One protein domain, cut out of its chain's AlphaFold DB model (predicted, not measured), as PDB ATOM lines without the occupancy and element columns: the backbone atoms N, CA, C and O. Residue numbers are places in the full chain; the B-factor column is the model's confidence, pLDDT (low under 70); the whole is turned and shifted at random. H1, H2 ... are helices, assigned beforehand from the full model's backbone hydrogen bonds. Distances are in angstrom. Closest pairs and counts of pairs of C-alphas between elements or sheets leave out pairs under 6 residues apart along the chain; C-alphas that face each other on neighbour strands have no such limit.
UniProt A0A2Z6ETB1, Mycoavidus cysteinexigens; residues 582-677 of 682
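AT A GLANCE: This is residues 582 to 677 of the 682 residues of a protein of Mycoavidus cysteinexigens (UniProt A0A2Z6ETB1). What shape do these residues make? Two pairs of antiparallel helices, the hairpin H2 and H3 and the looser pair H4 and H5, are set at a steep angle to each other, with short H1 tucked between H2 and H5. The free loop of residues 651 to 656 sticks out at one end. What is it built of? The 96 printed residues hold five named helices, H1 to H5 in chain order, and no named strand: all helix. It is compact, with a radius of gyration of the C-alphas of 12.9 A, and spans 34 by 28 by 25 A.

IN THESE COORDINATES: Where do the helices run? H1 is residues 582 to 588, from C-alpha 582 at (8.944, -40.893, 39.563). H2 is 595 to 607, 18.6 A long; H3 is 616 to 628, 18.2 A; H4 is 635 to 647, 18.4 A. Where is the last? H5 is 663 to 675, 18.3 A, ending at C-alpha 675 at (18.212, -32.267, 39.583).

HOW THE PARTS SIT: What does H1 touch? Its closest C-alphas to H5 are Glu 585 and Ala 672, 5.3 A, at a steep tilt of 44 degrees; to H4, Phe 588 and Arg 635, 5.5 A. How do the others stand? The hairpin H2 and H3 touches at Phe 595 and Ser 628, C-alphas 6.1 A apart. H3 touches H4 at a steep tilt of 54 degrees, closest C-alphas Leu 627 and Ile 638, 7.5 A. H4 and H5 are close but not clearly touching, at a shallow tilt of 24 degrees, opposite ways, closest C-alphas Leu 639 and Ala 673, 7.7 A. And the backbones? In H2, H3, H4 and H5 every O i to N i+4 pair is within hydrogen-bond range; in H1 1 of 3 is, beside 4 of 4 O i to N i+3 pairs.

THE WHOLE: Is it cut? The printed part has no cut, and H4 to H5 is a long link of 15 residues. Where is confidence low? Residues 613, 631 and 648 to 661 are under 70.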
ATOM      1  N   ASP A 582       9.179 -41.160  40.983       80.44
ATOM      2  CA  ASP A 582       8.944 -40.893  39.563       80.44
ATOM      3  C   ASP A 582       7.744 -39.971  39.325       80.44
ATOM      4  O   ASP A 582       7.798 -39.117  38.440       80.44
ATOM      5  N   PHE A 583       6.684 -40.093  40.133       83.69
ATOM      6  CA  PHE A 583       5.565 -39.138  40.122       83.69
ATOM      7  C   PHE A 583       6.011 -37.747  40.568       83.69
ATOM      8  O   PHE A 583       5.558 -36.732  40.044       83.69
ATOM      9  N   ILE A 584       6.915 -37.691  41.544       87.00
ATOM     10  CA  ILE A 584       7.465 -36.441  42.045       87.00
ATOM     11  C   ILE A 584       8.309 -35.773  40.971       87.00
ATOM     12  O   ILE A 584       8.143 -34.576  40.749       87.00
ATOM     13  N   GLU A 585       9.175 -36.523  40.285       82.25
ATOM     14  CA  GLU A 585       9.994 -35.975  39.204       82.25
ATOM     15  C   GLU A 585       9.140 -35.330  38.104       82.25
ATOM     16  O   GLU A 585       9.512 -34.270  37.601       82.25
ATOM     17  N   GLU A 586       7.980 -35.902  37.777       83.00
ATOM     18  CA  GLU A 586       7.062 -35.338  36.781       83.00
ATOM     19  C   GLU A 586       6.555 -33.951  37.117       83.00
ATOM     20  O   GLU A 586       6.472 -33.111  36.221       83.00
ATOM     21  N   TYR A 587       6.312 -33.656  38.396       85.38
ATOM     22  CA  TYR A 587       5.944 -32.300  38.780       85.38
ATOM     23  C   TYR A 587       7.057 -31.296  38.436       85.38
ATOM     24  O   TYR A 587       6.802 -30.147  38.103       85.38
ATOM     25  N   PHE A 588       8.321 -31.703  38.480       80.31
ATOM     26  CA  PHE A 588       9.441 -30.811  38.175       80.31
ATOM     27  C   PHE A 588       9.874 -30.867  36.716       80.31
ATOM     28  O   PHE A 588      10.685 -30.043  36.289       80.31
ATOM     29  N   TYR A 589       9.345 -31.815  35.950       76.25
ATOM     30  CA  TYR A 589       9.840 -32.128  34.626       76.25
ATOM     31  C   TYR A 589       9.631 -30.980  33.625       76.25
ATOM     32  O   TYR A 589      10.628 -30.452  33.120       76.25
ATOM     33  N   PRO A 590       8.406 -30.489  33.363       74.88
ATOM     34  CA  PRO A 590       8.229 -29.343  32.484       74.88
ATOM     35  C   PRO A 590       8.576 -28.019  33.196       74.88
ATOM     36  O   PRO A 590       8.494 -27.913  34.425       74.88
ATOM     37  N   PRO A 591       8.954 -26.964  32.449       76.62
ATOM     38  CA  PRO A 591       9.141 -25.625  33.019       76.62
ATOM     39  C   PRO A 591       7.867 -25.088  33.694       76.62
ATOM     40  O   PRO A 591       7.932 -24.404  34.720       76.62
ATOM     41  N   THR A 592       6.715 -25.433  33.114       81.12
ATOM     42  CA  THR A 592       5.365 -25.102  33.576       81.12
ATOM     43  C   THR A 592       4.438 -26.288  33.353       81.12
ATOM     44  O   THR A 592       4.468 -26.886  32.281       81.12
ATOM     45  N   ILE A 593       3.590 -26.581  34.333       82.50
ATOM     46  CA  ILE A 593       2.550 -27.606  34.270       82.50
ATOM     47  C   ILE A 593       1.197 -26.939  34.032       82.50
ATOM     48  O   ILE A 593       0.822 -26.011  34.759       82.50
ATOM     49  N   ASP A 594       0.468 -27.424  33.031       84.00
ATOM     50  CA  ASP A 594      -0.908 -27.025  32.753       84.00
ATOM     51  C   ASP A 594      -1.936 -27.989  33.373       84.00
ATOM     52  O   ASP A 594      -1.607 -28.987  34.014       84.00
ATOM     53  N   PHE A 595      -3.218 -27.663  33.213       82.75
ATOM     54  CA  PHE A 595      -4.300 -28.469  33.771       82.75
ATOM     55  C   PHE A 595      -4.408 -29.863  33.132       82.75
ATOM     56  O   PHE A 595      -4.755 -30.818  33.824       82.75
ATOM     57  N   SER A 596      -4.104 -29.990  31.836       82.38
ATOM     58  CA  SER A 596      -4.176 -31.270  31.127       82.38
ATOM     59  C   SER A 596      -3.140 -32.246  31.678       82.38
ATOM     60  O   SER A 596      -3.451 -33.407  31.928       82.38
ATOM     61  N   GLU A 597      -1.926 -31.764  31.936       80.25
ATOM     62  CA  GLU A 597      -0.856 -32.592  32.481       80.25
ATOM     63  C   GLU A 597      -1.133 -33.004  33.934       80.25
ATOM     64  O   GLU A 597      -0.925 -34.159  34.299       80.25
ATOM     65  N   LEU A 598      -1.711 -32.119  34.755       83.81
ATOM     66  CA  LEU A 598      -2.155 -32.486  36.110       83.81
ATOM     67  C   LEU A 598      -3.273 -33.531  36.095       83.81
ATOM     68  O   LEU A 598      -3.328 -34.385  36.984       83.81
ATOM     69  N   GLN A 599      -4.167 -33.480  35.103       83.50
ATOM     70  CA  GLN A 599      -5.214 -34.485  34.930       83.50
ATOM     71  C   GLN A 599      -4.616 -35.841  34.532       83.50
ATOM     72  O   GLN A 599      -5.030 -36.862  35.083       83.50
ATOM     73  N   ASN A 600      -3.613 -35.853  33.649       82.00
ATOM     74  CA  ASN A 600      -2.879 -37.066  33.278       82.00
ATOM     75  C   ASN A 600      -2.191 -37.692  34.495       82.00
ATOM     76  O   ASN A 600      -2.425 -38.862  34.792       82.00
ATOM     77  N   ILE A 601      -1.440 -36.893  35.262       84.25
ATOM     78  CA  ILE A 601      -0.793 -37.346  36.502       84.25
ATOM     79  C   ILE A 601      -1.836 -37.885  37.493       84.25
ATOM     80  O   ILE A 601      -1.606 -38.899  38.149       84.25
ATOM     81  N   SER A 602      -3.008 -37.246  37.591       85.25
ATOM     82  CA  SER A 602      -4.094 -37.709  38.462       85.25
ATOM     83  C   SER A 602      -4.632 -39.082  38.064       85.25
ATOM     84  O   SER A 602      -4.920 -39.897  38.941       85.25
ATOM     85  N   ASN A 603      -4.811 -39.320  36.763       82.62
ATOM     86  CA  ASN A 603      -5.305 -40.591  36.245       82.62
ATOM     87  C   ASN A 603      -4.266 -41.698  36.476       82.62
ATOM     88  O   ASN A 603      -4.611 -42.758  36.995       82.62
ATOM     89  N   ASP A 604      -2.991 -41.415  36.195       79.25
ATOM     90  CA  ASP A 604      -1.885 -42.350  36.417       79.25
ATOM     91  C   ASP A 604      -1.735 -42.712  37.900       79.25
ATOM     92  O   ASP A 604      -1.591 -43.886  38.240       79.25
ATOM     93  N   LEU A 605      -1.824 -41.724  38.802       83.75
ATOM     94  CA  LEU A 605      -1.808 -41.956  40.249       83.75
ATOM     95  C   LEU A 605      -2.920 -42.924  40.662       83.75
ATOM     96  O   LEU A 605      -2.674 -43.831  41.456       83.75
ATOM     97  N   PHE A 606      -4.135 -42.729  40.142       83.44
ATOM     98  CA  PHE A 606      -5.289 -43.566  40.471       83.44
ATOM     99  C   PHE A 606      -5.103 -45.015  40.007       83.44
ATOM    100  O   PHE A 606      -5.339 -45.940  40.786       83.44
ATOM    101  N   VAL A 607      -4.635 -45.205  38.770       76.50
ATOM    102  CA  VAL A 607      -4.316 -46.527  38.209       76.50
ATOM    103  C   VAL A 607      -3.240 -47.224  39.047       76.50
ATOM    104  O   VAL A 607      -3.368 -48.393  39.402       76.50
ATOM    105  N   GLU A 608      -2.200 -46.493  39.448       76.81
ATOM    106  CA  GLU A 608      -1.045 -47.047  40.161       76.81
ATOM    107  C   GLU A 608      -1.196 -47.077  41.690       76.81
ATOM    108  O   GLU A 608      -0.234 -47.370  42.399       76.81
ATOM    109  N   GLN A 609      -2.389 -46.822  42.237       80.38
ATOM    110  CA  GLN A 609      -2.600 -46.718  43.688       80.38
ATOM    111  C   GLN A 609      -2.096 -47.942  44.479       80.38
ATOM    112  O   GLN A 609      -1.625 -47.801  45.608       80.38
ATOM    113  N   GLN A 610      -2.163 -49.141  43.886       75.00
ATOM    114  CA  GLN A 610      -1.754 -50.401  44.521       75.00
ATOM    115  C   GLN A 610      -0.227 -50.543  44.641       75.00
ATOM    116  O   GLN A 610       0.263 -51.320  45.460       75.00
ATOM    117  N   ALA A 611       0.534 -49.756  43.877       71.56
ATOM    118  CA  ALA A 611       1.992 -49.753  43.894       71.56
ATOM    119  C   ALA A 611       2.568 -49.071  45.157       71.56
ATOM    120  O   ALA A 611       3.719 -49.322  45.542       71.56
ATOM    121  N   PHE A 612       1.778 -48.232  45.837       75.31
ATOM    122  CA  PHE A 612       2.203 -47.457  47.003       75.31
ATOM    123  C   PHE A 612       2.073 -48.253  48.305       75.31
ATOM    124  O   PHE A 612       1.017 -48.780  48.644       75.31
ATOM    125  N   ARG A 613       3.150 -48.294  49.098       67.44
ATOM    126  CA  ARG A 613       3.202 -49.081  50.350       67.44
ATOM    127  C   ARG A 613       2.694 -48.328  51.589       67.44
ATOM    128  O   ARG A 613       2.773 -48.855  52.695       67.44
ATOM    129  N   ASN A 614       2.246 -47.080  51.448       71.06
ATOM    130  CA  ASN A 614       1.796 -46.221  52.550       71.06
ATOM    131  C   ASN A 614       0.907 -45.066  52.035       71.06
ATOM    132  O   ASN A 614       0.544 -45.021  50.862       71.06
ATOM    133  N   ASP A 615       0.591 -44.100  52.902       75.94
ATOM    134  CA  ASP A 615      -0.248 -42.935  52.587       75.94
ATOM    135  C   ASP A 615       0.378 -41.928  51.583       75.94
ATOM    136  O   ASP A 615      -0.211 -40.876  51.326       75.94
ATOM    137  N   THR A 616       1.523 -42.246  50.960       79.31
ATOM    138  CA  THR A 616       2.146 -41.429  49.901       79.31
ATOM    139  C   THR A 616       1.189 -41.170  48.744       79.31
ATOM    140  O   THR A 616       1.089 -40.028  48.310       79.31
ATOM    141  N   TYR A 617       0.431 -42.173  48.291       82.50
ATOM    142  CA  TYR A 617      -0.569 -41.984  47.234       82.50
ATOM    143  C   TYR A 617      -1.566 -40.866  47.586       82.50
ATOM    144  O   TYR A 617      -1.743 -39.920  46.824       82.50
ATOM    145  N   LYS A 618      -2.145 -40.914  48.795       80.62
ATOM    146  CA  LYS A 618      -3.100 -39.899  49.271       80.62
ATOM    147  C   LYS A 618      -2.462 -38.516  49.330       80.62
ATOM    148  O   LYS A 618      -3.089 -37.537  48.935       80.62
ATOM    149  N   PHE A 619      -1.217 -38.439  49.799       84.06
ATOM    150  CA  PHE A 619      -0.463 -37.190  49.808       84.06
ATOM    151  C   PHE A 619      -0.261 -36.635  48.392       84.06
ATOM    152  O   PHE A 619      -0.479 -35.445  48.178       84.06
ATOM    153  N   LEU A 620       0.116 -37.473  47.423       85.81
ATOM    154  CA  LEU A 620       0.303 -37.054  46.035       85.81
ATOM    155  C   LEU A 620      -1.017 -36.609  45.389       85.81
ATOM    156  O   LEU A 620      -1.017 -35.607  44.682       85.81
ATOM    157  N   CYS A 621      -2.149 -37.256  45.692       84.56
ATOM    158  CA  CYS A 621      -3.470 -36.796  45.248       84.56
ATOM    159  C   CYS A 621      -3.828 -35.415  45.819       84.56
ATOM    160  O   CYS A 621      -4.247 -34.530  45.071       84.56
ATOM    161  N   ASP A 622      -3.631 -35.204  47.125       84.12
ATOM    162  CA  ASP A 622      -3.864 -33.906  47.775       84.12
ATOM    163  C   ASP A 622      -2.939 -32.821  47.193       84.12
ATOM    164  O   ASP A 622      -3.350 -31.674  46.976       84.12
ATOM    165  N   PHE A 623      -1.679 -33.183  46.937       87.19
ATOM    166  CA  PHE A 623      -0.686 -32.314  46.323       87.19
ATOM    167  C   PHE A 623      -1.112 -31.904  44.909       87.19
ATOM    168  O   PHE A 623      -1.161 -30.706  44.615       87.19
ATOM    169  N   ASN A 624      -1.504 -32.875  44.082       87.31
ATOM    170  CA  ASN A 624      -1.972 -32.662  42.717       87.31
ATOM    171  C   ASN A 624      -3.231 -31.784  42.680       87.31
ATOM    172  O   ASN A 624      -3.264 -30.783  41.971       87.31
ATOM    173  N   ALA A 625      -4.226 -32.053  43.532       84.44
ATOM    174  CA  ALA A 625      -5.439 -31.234  43.628       84.44
ATOM    175  C   ALA A 625      -5.132 -29.761  43.958       84.44
ATOM    176  O   ALA A 625      -5.768 -28.837  43.440       84.44
ATOM    177  N   ARG A 626      -4.123 -29.517  44.803       84.25
ATOM    178  CA  ARG A 626      -3.698 -28.162  45.175       84.25
ATOM    179  C   ARG A 626      -2.922 -27.452  44.066       84.25
ATOM    180  O   ARG A 626      -2.968 -26.220  44.008       84.25
ATOM    181  N   LEU A 627      -2.228 -28.205  43.211       86.38
ATOM    182  CA  LEU A 627      -1.649 -27.691  41.972       86.38
ATOM    183  C   LEU A 627      -2.754 -27.329  40.974       86.38
ATOM    184  O   LEU A 627      -2.750 -26.206  40.484       86.38
ATOM    185  N   SER A 628      -3.748 -28.203  40.770       83.56
ATOM    186  CA  SER A 628      -4.851 -27.996  39.813       83.56
ATOM    187  C   SER A 628      -5.736 -26.798  40.143       83.56
ATOM    188  O   SER A 628      -6.322 -26.190  39.253       83.56
ATOM    189  N   ALA A 629      -5.796 -26.398  41.416       81.94
ATOM    190  CA  ALA A 629      -6.456 -25.163  41.842       81.94
ATOM    191  C   ALA A 629      -5.762 -23.878  41.333       81.94
ATOM    192  O   ALA A 629      -6.239 -22.772  41.598       81.94
ATOM    193  N   ARG A 630      -4.618 -23.990  40.644       77.00
ATOM    194  CA  ARG A 630      -3.858 -22.877  40.071       77.00
ATOM    195  C   ARG A 630      -3.640 -23.112  38.580       77.00
ATOM    196  O   ARG A 630      -3.205 -24.177  38.167       77.00
ATOM    197  N   TYR A 631      -3.893 -22.091  37.769       68.31
ATOM    198  CA  TYR A 631      -3.648 -22.156  36.331       68.31
ATOM    199  C   TYR A 631      -2.165 -21.887  36.029       68.31
ATOM    200  O   TYR A 631      -1.668 -20.820  36.391       68.31
ATOM    201  N   GLY A 632      -1.473 -22.837  35.389       72.25
ATOM    202  CA  GLY A 632      -0.073 -22.711  34.957       72.25
ATOM    203  C   GLY A 632       0.929 -22.640  36.116       72.25
ATOM    204  O   GLY A 632       1.314 -21.550  36.544       72.25
ATOM    205  N   VAL A 633       1.379 -23.795  36.620       80.44
ATOM    206  CA  VAL A 633       2.293 -23.864  37.776       80.44
ATOM    207  C   VAL A 633       3.735 -24.101  37.334       80.44
ATOM    208  O   VAL A 633       4.015 -25.069  36.641       80.44
ATOM    209  N   ASN A 634       4.676 -23.250  37.752       86.25
ATOM    210  CA  ASN A 634       6.108 -23.448  37.478       86.25
ATOM    211  C   ASN A 634       6.850 -24.162  38.626       86.25
ATOM    212  O   ASN A 634       6.377 -24.198  39.763       86.25
ATOM    213  N   ARG A 635       8.062 -24.665  38.358       85.56
ATOM    214  CA  ARG A 635       8.884 -25.433  39.324       85.56
ATOM    215  C   ARG A 635       9.067 -24.757  40.694       85.56
ATOM    216  O   ARG A 635       8.986 -25.409  41.732       85.56
ATOM    217  N   SER A 636       9.264 -23.436  40.727       83.44
ATOM    218  CA  SER A 636       9.404 -22.685  41.990       83.44
ATOM    219  C   SER A 636       8.101 -22.656  42.796       83.44
ATOM    220  O   SER A 636       8.103 -22.722  44.026       83.44
ATOM    221  N   GLN A 637       6.957 -22.569  42.117       85.19
ATOM    222  CA  GLN A 637       5.651 -22.616  42.765       85.19
ATOM    223  C   GLN A 637       5.330 -24.012  43.311       85.19
ATOM    224  O   GLN A 637       4.709 -24.095  44.371       85.19
ATOM    225  N   ILE A 638       5.790 -25.071  42.644       87.06
ATOM    226  CA  ILE A 638       5.667 -26.464  43.099       87.06
ATOM    227  C   ILE A 638       6.394 -26.646  44.430       87.06
ATOM    228  O   ILE A 638       5.781 -27.105  45.395       87.06
ATOM    229  N   LEU A 639       7.637 -26.160  44.547       85.62
ATOM    230  CA  LEU A 639       8.358 -26.161  45.828       85.62
ATOM    231  C   LEU A 639       7.657 -25.358  46.904       85.62
ATOM    232  O   LEU A 639       7.562 -25.809  48.040       85.62
ATOM    233  N   ARG A 640       7.128 -24.181  46.569       84.25
ATOM    234  CA  ARG A 640       6.399 -23.366  47.544       84.25
ATOM    235  C   ARG A 640       5.155 -24.087  48.066       84.25
ATOM    236  O   ARG A 640       4.835 -23.979  49.248       84.25
ATOM    237  N   ILE A 641       4.440 -24.805  47.200       85.38
ATOM    238  CA  ILE A 641       3.272 -25.603  47.585       85.38
ATOM    239  C   ILE A 641       3.711 -26.789  48.449       85.38
ATOM    240  O   ILE A 641       3.115 -27.007  49.503       85.38
ATOM    241  N   PHE A 642       4.787 -27.480  48.072       86.75
ATOM    242  CA  PHE A 642       5.363 -28.585  48.842       86.75
ATOM    243  C   PHE A 642       5.839 -28.141  50.235       86.75
ATOM    244  O   PHE A 642       5.420 -28.707  51.242       86.75
ATOM    245  N   ALA A 643       6.613 -27.058  50.324       82.56
ATOM    246  CA  ALA A 643       7.043 -26.462  51.587       82.56
ATOM    247  C   ALA A 643       5.840 -26.036  52.442       82.56
ATOM    248  O   ALA A 643       5.792 -26.309  53.641       82.56
ATOM    249  N   SER A 644       4.806 -25.444  51.832       77.81
ATOM    250  CA  SER A 644       3.544 -25.158  52.526       77.81
ATOM    251  C   SER A 644       2.913 -26.424  53.113       77.81
ATOM    252  O   SER A 644       2.404 -26.364  54.227       77.81
ATOM    253  N   PHE A 645       2.939 -27.567  52.422       77.81
ATOM    254  CA  PHE A 645       2.464 -28.833  52.992       77.81
ATOM    255  C   PHE A 645       3.322 -29.309  54.178       77.81
ATOM    256  O   PHE A 645       2.763 -29.758  55.177       77.81
ATOM    257  N   LEU A 646       4.650 -29.151  54.126       75.12
ATOM    258  CA  LEU A 646       5.546 -29.492  55.244       75.12
ATOM    259  C   LEU A 646       5.340 -28.588  56.475       75.12
ATOM    260  O   LEU A 646       5.422 -29.047  57.624       75.12
ATOM    261  N   HIS A 647       5.074 -27.298  56.248       71.94
ATOM    262  CA  HIS A 647       4.935 -26.284  57.298       71.94
ATOM    263  C   HIS A 647       3.499 -26.085  57.793       71.94
ATOM    264  O   HIS A 647       3.318 -25.557  58.894       71.94
ATOM    265  N   GLN A 648       2.480 -26.520  57.040       62.88
ATOM    266  CA  GLN A 648       1.093 -26.482  57.494       62.88
ATOM    267  C   GLN A 648       0.949 -27.288  58.789       62.88
ATOM    268  O   GLN A 648       1.073 -28.511  58.845       62.88
ATOM    269  N   THR A 649       0.726 -26.551  59.871       43.84
ATOM    270  CA  THR A 649       0.395 -27.065  61.196       43.84
ATOM    271  C   THR A 649      -1.056 -27.561  61.157       43.84
ATOM    272  O   THR A 649      -1.889 -26.912  60.519       43.84
ATOM    273  N   PRO A 650      -1.393 -28.692  61.807       42.78
ATOM    274  CA  PRO A 650      -2.697 -29.334  61.676       42.78
ATOM    275  C   PRO A 650      -3.771 -28.449  62.313       42.78
ATOM    276  O   PRO A 650      -4.008 -28.490  63.518       42.78
ATOM    277  N   ARG A 651      -4.418 -27.620  61.499       39.59
ATOM    278  CA  ARG A 651      -5.640 -26.904  61.858       39.59
ATOM    279  C   ARG A 651      -6.714 -27.264  60.848       39.59
ATOM    280  O   ARG A 651      -6.933 -26.532  59.894       39.59
ATOM    281  N   LEU A 652      -7.273 -28.450  61.085       36.22
ATOM    282  CA  LEU A 652      -8.589 -28.994  60.722       36.22
ATOM    283  C   LEU A 652      -8.449 -30.518  60.857       36.22
ATOM    284  O   LEU A 652      -7.912 -31.160  59.966       36.22
ATOM    285  N   ASP A 653      -8.773 -31.041  62.041       40.66
ATOM    286  CA  ASP A 653      -9.019 -32.449  62.427       40.66
ATOM    287  C   ASP A 653      -8.191 -33.621  61.841       40.66
ATOM    288  O   ASP A 653      -8.531 -34.787  62.002       40.66
ATOM    289  N   PHE A 654      -7.037 -33.358  61.233       40.12
ATOM    290  CA  PHE A 654      -6.108 -34.373  60.742       40.12
ATOM    291  C   PHE A 654      -4.754 -34.226  61.440       40.12
ATOM    292  O   PHE A 654      -3.727 -33.953  60.819       40.12
ATOM    293  N   ARG A 655      -4.723 -34.452  62.762       40.66
ATOM    294  CA  ARG A 655      -3.463 -34.682  63.503       40.66
ATOM    295  C   ARG A 655      -2.687 -35.917  63.002       40.66
ATOM    296  O   ARG A 655      -1.561 -36.116  63.435       40.66
ATOM    297  N   SER A 656      -3.238 -36.699  62.070       48.16
ATOM    298  CA  SER A 656      -2.608 -37.887  61.489       48.16
ATOM    299  C   SER A 656      -1.741 -37.644  60.245       48.16
ATOM    300  O   SER A 656      -0.922 -38.500  59.947       48.16
ATOM    301  N   ARG A 657      -1.838 -36.517  59.515       51.00
ATOM    302  CA  ARG A 657      -1.222 -36.418  58.165       51.00
ATOM    303  C   ARG A 657       0.278 -36.088  58.131       51.00
ATOM    304  O   ARG A 657       0.974 -36.499  57.211       51.00
ATOM    305  N   LYS A 658       0.836 -35.407  59.141       45.97
ATOM    306  CA  LYS A 658       2.285 -35.090  59.156       45.97
ATOM    307  C   LYS A 658       3.162 -36.328  59.409       45.97
ATOM    308  O   LYS A 658       4.307 -36.367  58.982       45.97
ATOM    309  N   THR A 659       2.597 -37.352  60.049       51.22
ATOM    310  CA  THR A 659       3.172 -38.700  60.198       51.22
ATOM    311  C   THR A 659       2.941 -39.607  58.981       51.22
ATOM    312  O   THR A 659       3.408 -40.739  58.994       51.22
ATOM    313  N   GLN A 660       2.230 -39.143  57.943       57.44
ATOM    314  CA  GLN A 660       1.859 -39.952  56.769       57.44
ATOM    315  C   GLN A 660       2.768 -39.758  55.550       57.44
ATOM    316  O   GLN A 660       2.808 -40.637  54.693       57.44
ATOM    317  N   ILE A 661       3.523 -38.655  55.467       69.88
ATOM    318  CA  ILE A 661       4.491 -38.460  54.378       69.88
ATOM    319  C   ILE A 661       5.770 -39.211  54.742       69.88
ATOM    320  O   ILE A 661       6.435 -38.892  55.732       69.88
ATOM    321  N   ASN A 662       6.116 -40.219  53.949       75.44
ATOM    322  CA  ASN A 662       7.323 -40.997  54.173       75.44
ATOM    323  C   ASN A 662       8.572 -40.109  54.007       75.44
ATOM    324  O   ASN A 662       8.631 -39.271  53.107       75.44
ATOM    325  N   LYS A 663       9.603 -40.312  54.838       81.19
ATOM    326  CA  LYS A 663      10.884 -39.598  54.698       81.19
ATOM    327  C   LYS A 663      11.474 -39.765  53.290       81.19
ATOM    328  O   LYS A 663      12.022 -38.807  52.761       81.19
ATOM    329  N   ALA A 664      11.309 -40.935  52.673       79.75
ATOM    330  CA  ALA A 664      11.735 -41.195  51.300       79.75
ATOM    331  C   ALA A 664      11.019 -40.297  50.277       79.75
ATOM    332  O   ALA A 664      11.668 -39.770  49.384       79.75
ATOM    333  N   THR A 665       9.719 -40.037  50.452       82.38
ATOM    334  CA  THR A 665       8.945 -39.100  49.617       82.38
ATOM    335  C   THR A 665       9.485 -37.675  49.748       82.38
ATOM    336  O   THR A 665       9.619 -36.962  48.760       82.38
ATOM    337  N   ILE A 666       9.853 -37.255  50.962       85.00
ATOM    338  CA  ILE A 666      10.459 -35.933  51.195       85.00
ATOM    339  C   ILE A 666      11.824 -35.830  50.504       85.00
ATOM    340  O   ILE A 666      12.110 -34.825  49.856       85.00
ATOM    341  N   GLU A 667      12.659 -36.862  50.624       85.00
ATOM    342  CA  GLU A 667      13.958 -36.911  49.944       85.00
ATOM    343  C   GLU A 667      13.809 -36.945  48.417       85.00
ATOM    344  O   GLU A 667      14.570 -36.274  47.726       85.00
ATOM    345  N   ALA A 668      12.791 -37.621  47.878       84.38
ATOM    346  CA  ALA A 668      12.491 -37.600  46.447       84.38
ATOM    347  C   ALA A 668      12.176 -36.182  45.935       84.38
ATOM    348  O   ALA A 668      12.711 -35.770  44.907       84.38
ATOM    349  N   PHE A 669      11.393 -35.388  46.681       86.81
ATOM    350  CA  PHE A 669      11.154 -33.976  46.342       86.81
ATOM    351  C   PHE A 669      12.442 -33.150  46.325       86.81
ATOM    352  O   PHE A 669      12.628 -32.337  45.422       86.81
ATOM    353  N   LYS A 670      13.338 -33.360  47.296       85.12
ATOM    354  CA  LYS A 670      14.632 -32.660  47.338       85.12
ATOM    355  C   LYS A 670      15.507 -33.032  46.147       85.12
ATOM    356  O   LYS A 670      15.967 -32.139  45.443       85.12
ATOM    357  N   LYS A 671      15.668 -34.329  45.872       84.38
ATOM    358  CA  LYS A 671      16.440 -34.819  44.722       84.38
ATOM    359  C   LYS A 671      15.895 -34.283  43.400       84.38
ATOM    360  O   LYS A 671      16.671 -33.844  42.557       84.38
ATOM    361  N   ALA A 672      14.573 -34.288  43.217       81.94
ATOM    362  CA  ALA A 672      13.945 -33.740  42.018       81.94
ATOM    363  C   ALA A 672      14.217 -32.232  41.887       81.94
ATOM    364  O   ALA A 672      14.595 -31.761  40.816       81.94
ATOM    365  N   ALA A 673      14.099 -31.474  42.979       81.94
ATOM    366  CA  ALA A 673      14.406 -30.046  42.994       81.94
ATOM    367  C   ALA A 673      15.872 -29.758  42.628       81.94
ATOM    368  O   ALA A 673      16.139 -28.913  41.770       81.94
ATOM    369  N   GLU A 674      16.810 -30.490  43.236       82.50
ATOM    370  CA  GLU A 674      18.249 -30.394  42.971       82.50
ATOM    371  C   GLU A 674      18.580 -30.726  41.512       82.50
ATOM    372  O   GLU A 674      19.257 -29.939  40.847       82.50
ATOM    373  N   LYS A 675      18.036 -31.834  40.982       78.50
ATOM    374  CA  LYS A 675      18.212 -32.267  39.583       78.50
ATOM    375  C   LYS A 675      17.836 -31.168  38.587       78.50
ATOM    376  O   LYS A 675      18.479 -31.025  37.550       78.50
ATOM    377  N   TRP A 676      16.820 -30.371  38.908       75.12
ATOM    378  CA  TRP A 676      16.313 -29.304  38.045       75.12
ATOM    379  C   TRP A 676      16.844 -27.909  38.396       75.12
ATOM    380  O   TRP A 676      16.272 -26.906  37.957       75.12
ATOM    381  N   GLY A 677      17.941 -27.834  39.159       74.12
ATOM    382  CA  GLY A 677      18.633 -26.586  39.486       74.12
ATOM    383  C   GLY A 677      17.856 -25.679  40.438       74.12
ATOM    384  O   GLY A 677      18.158 -24.492  40.554       74.12
TER     385      GLY A 677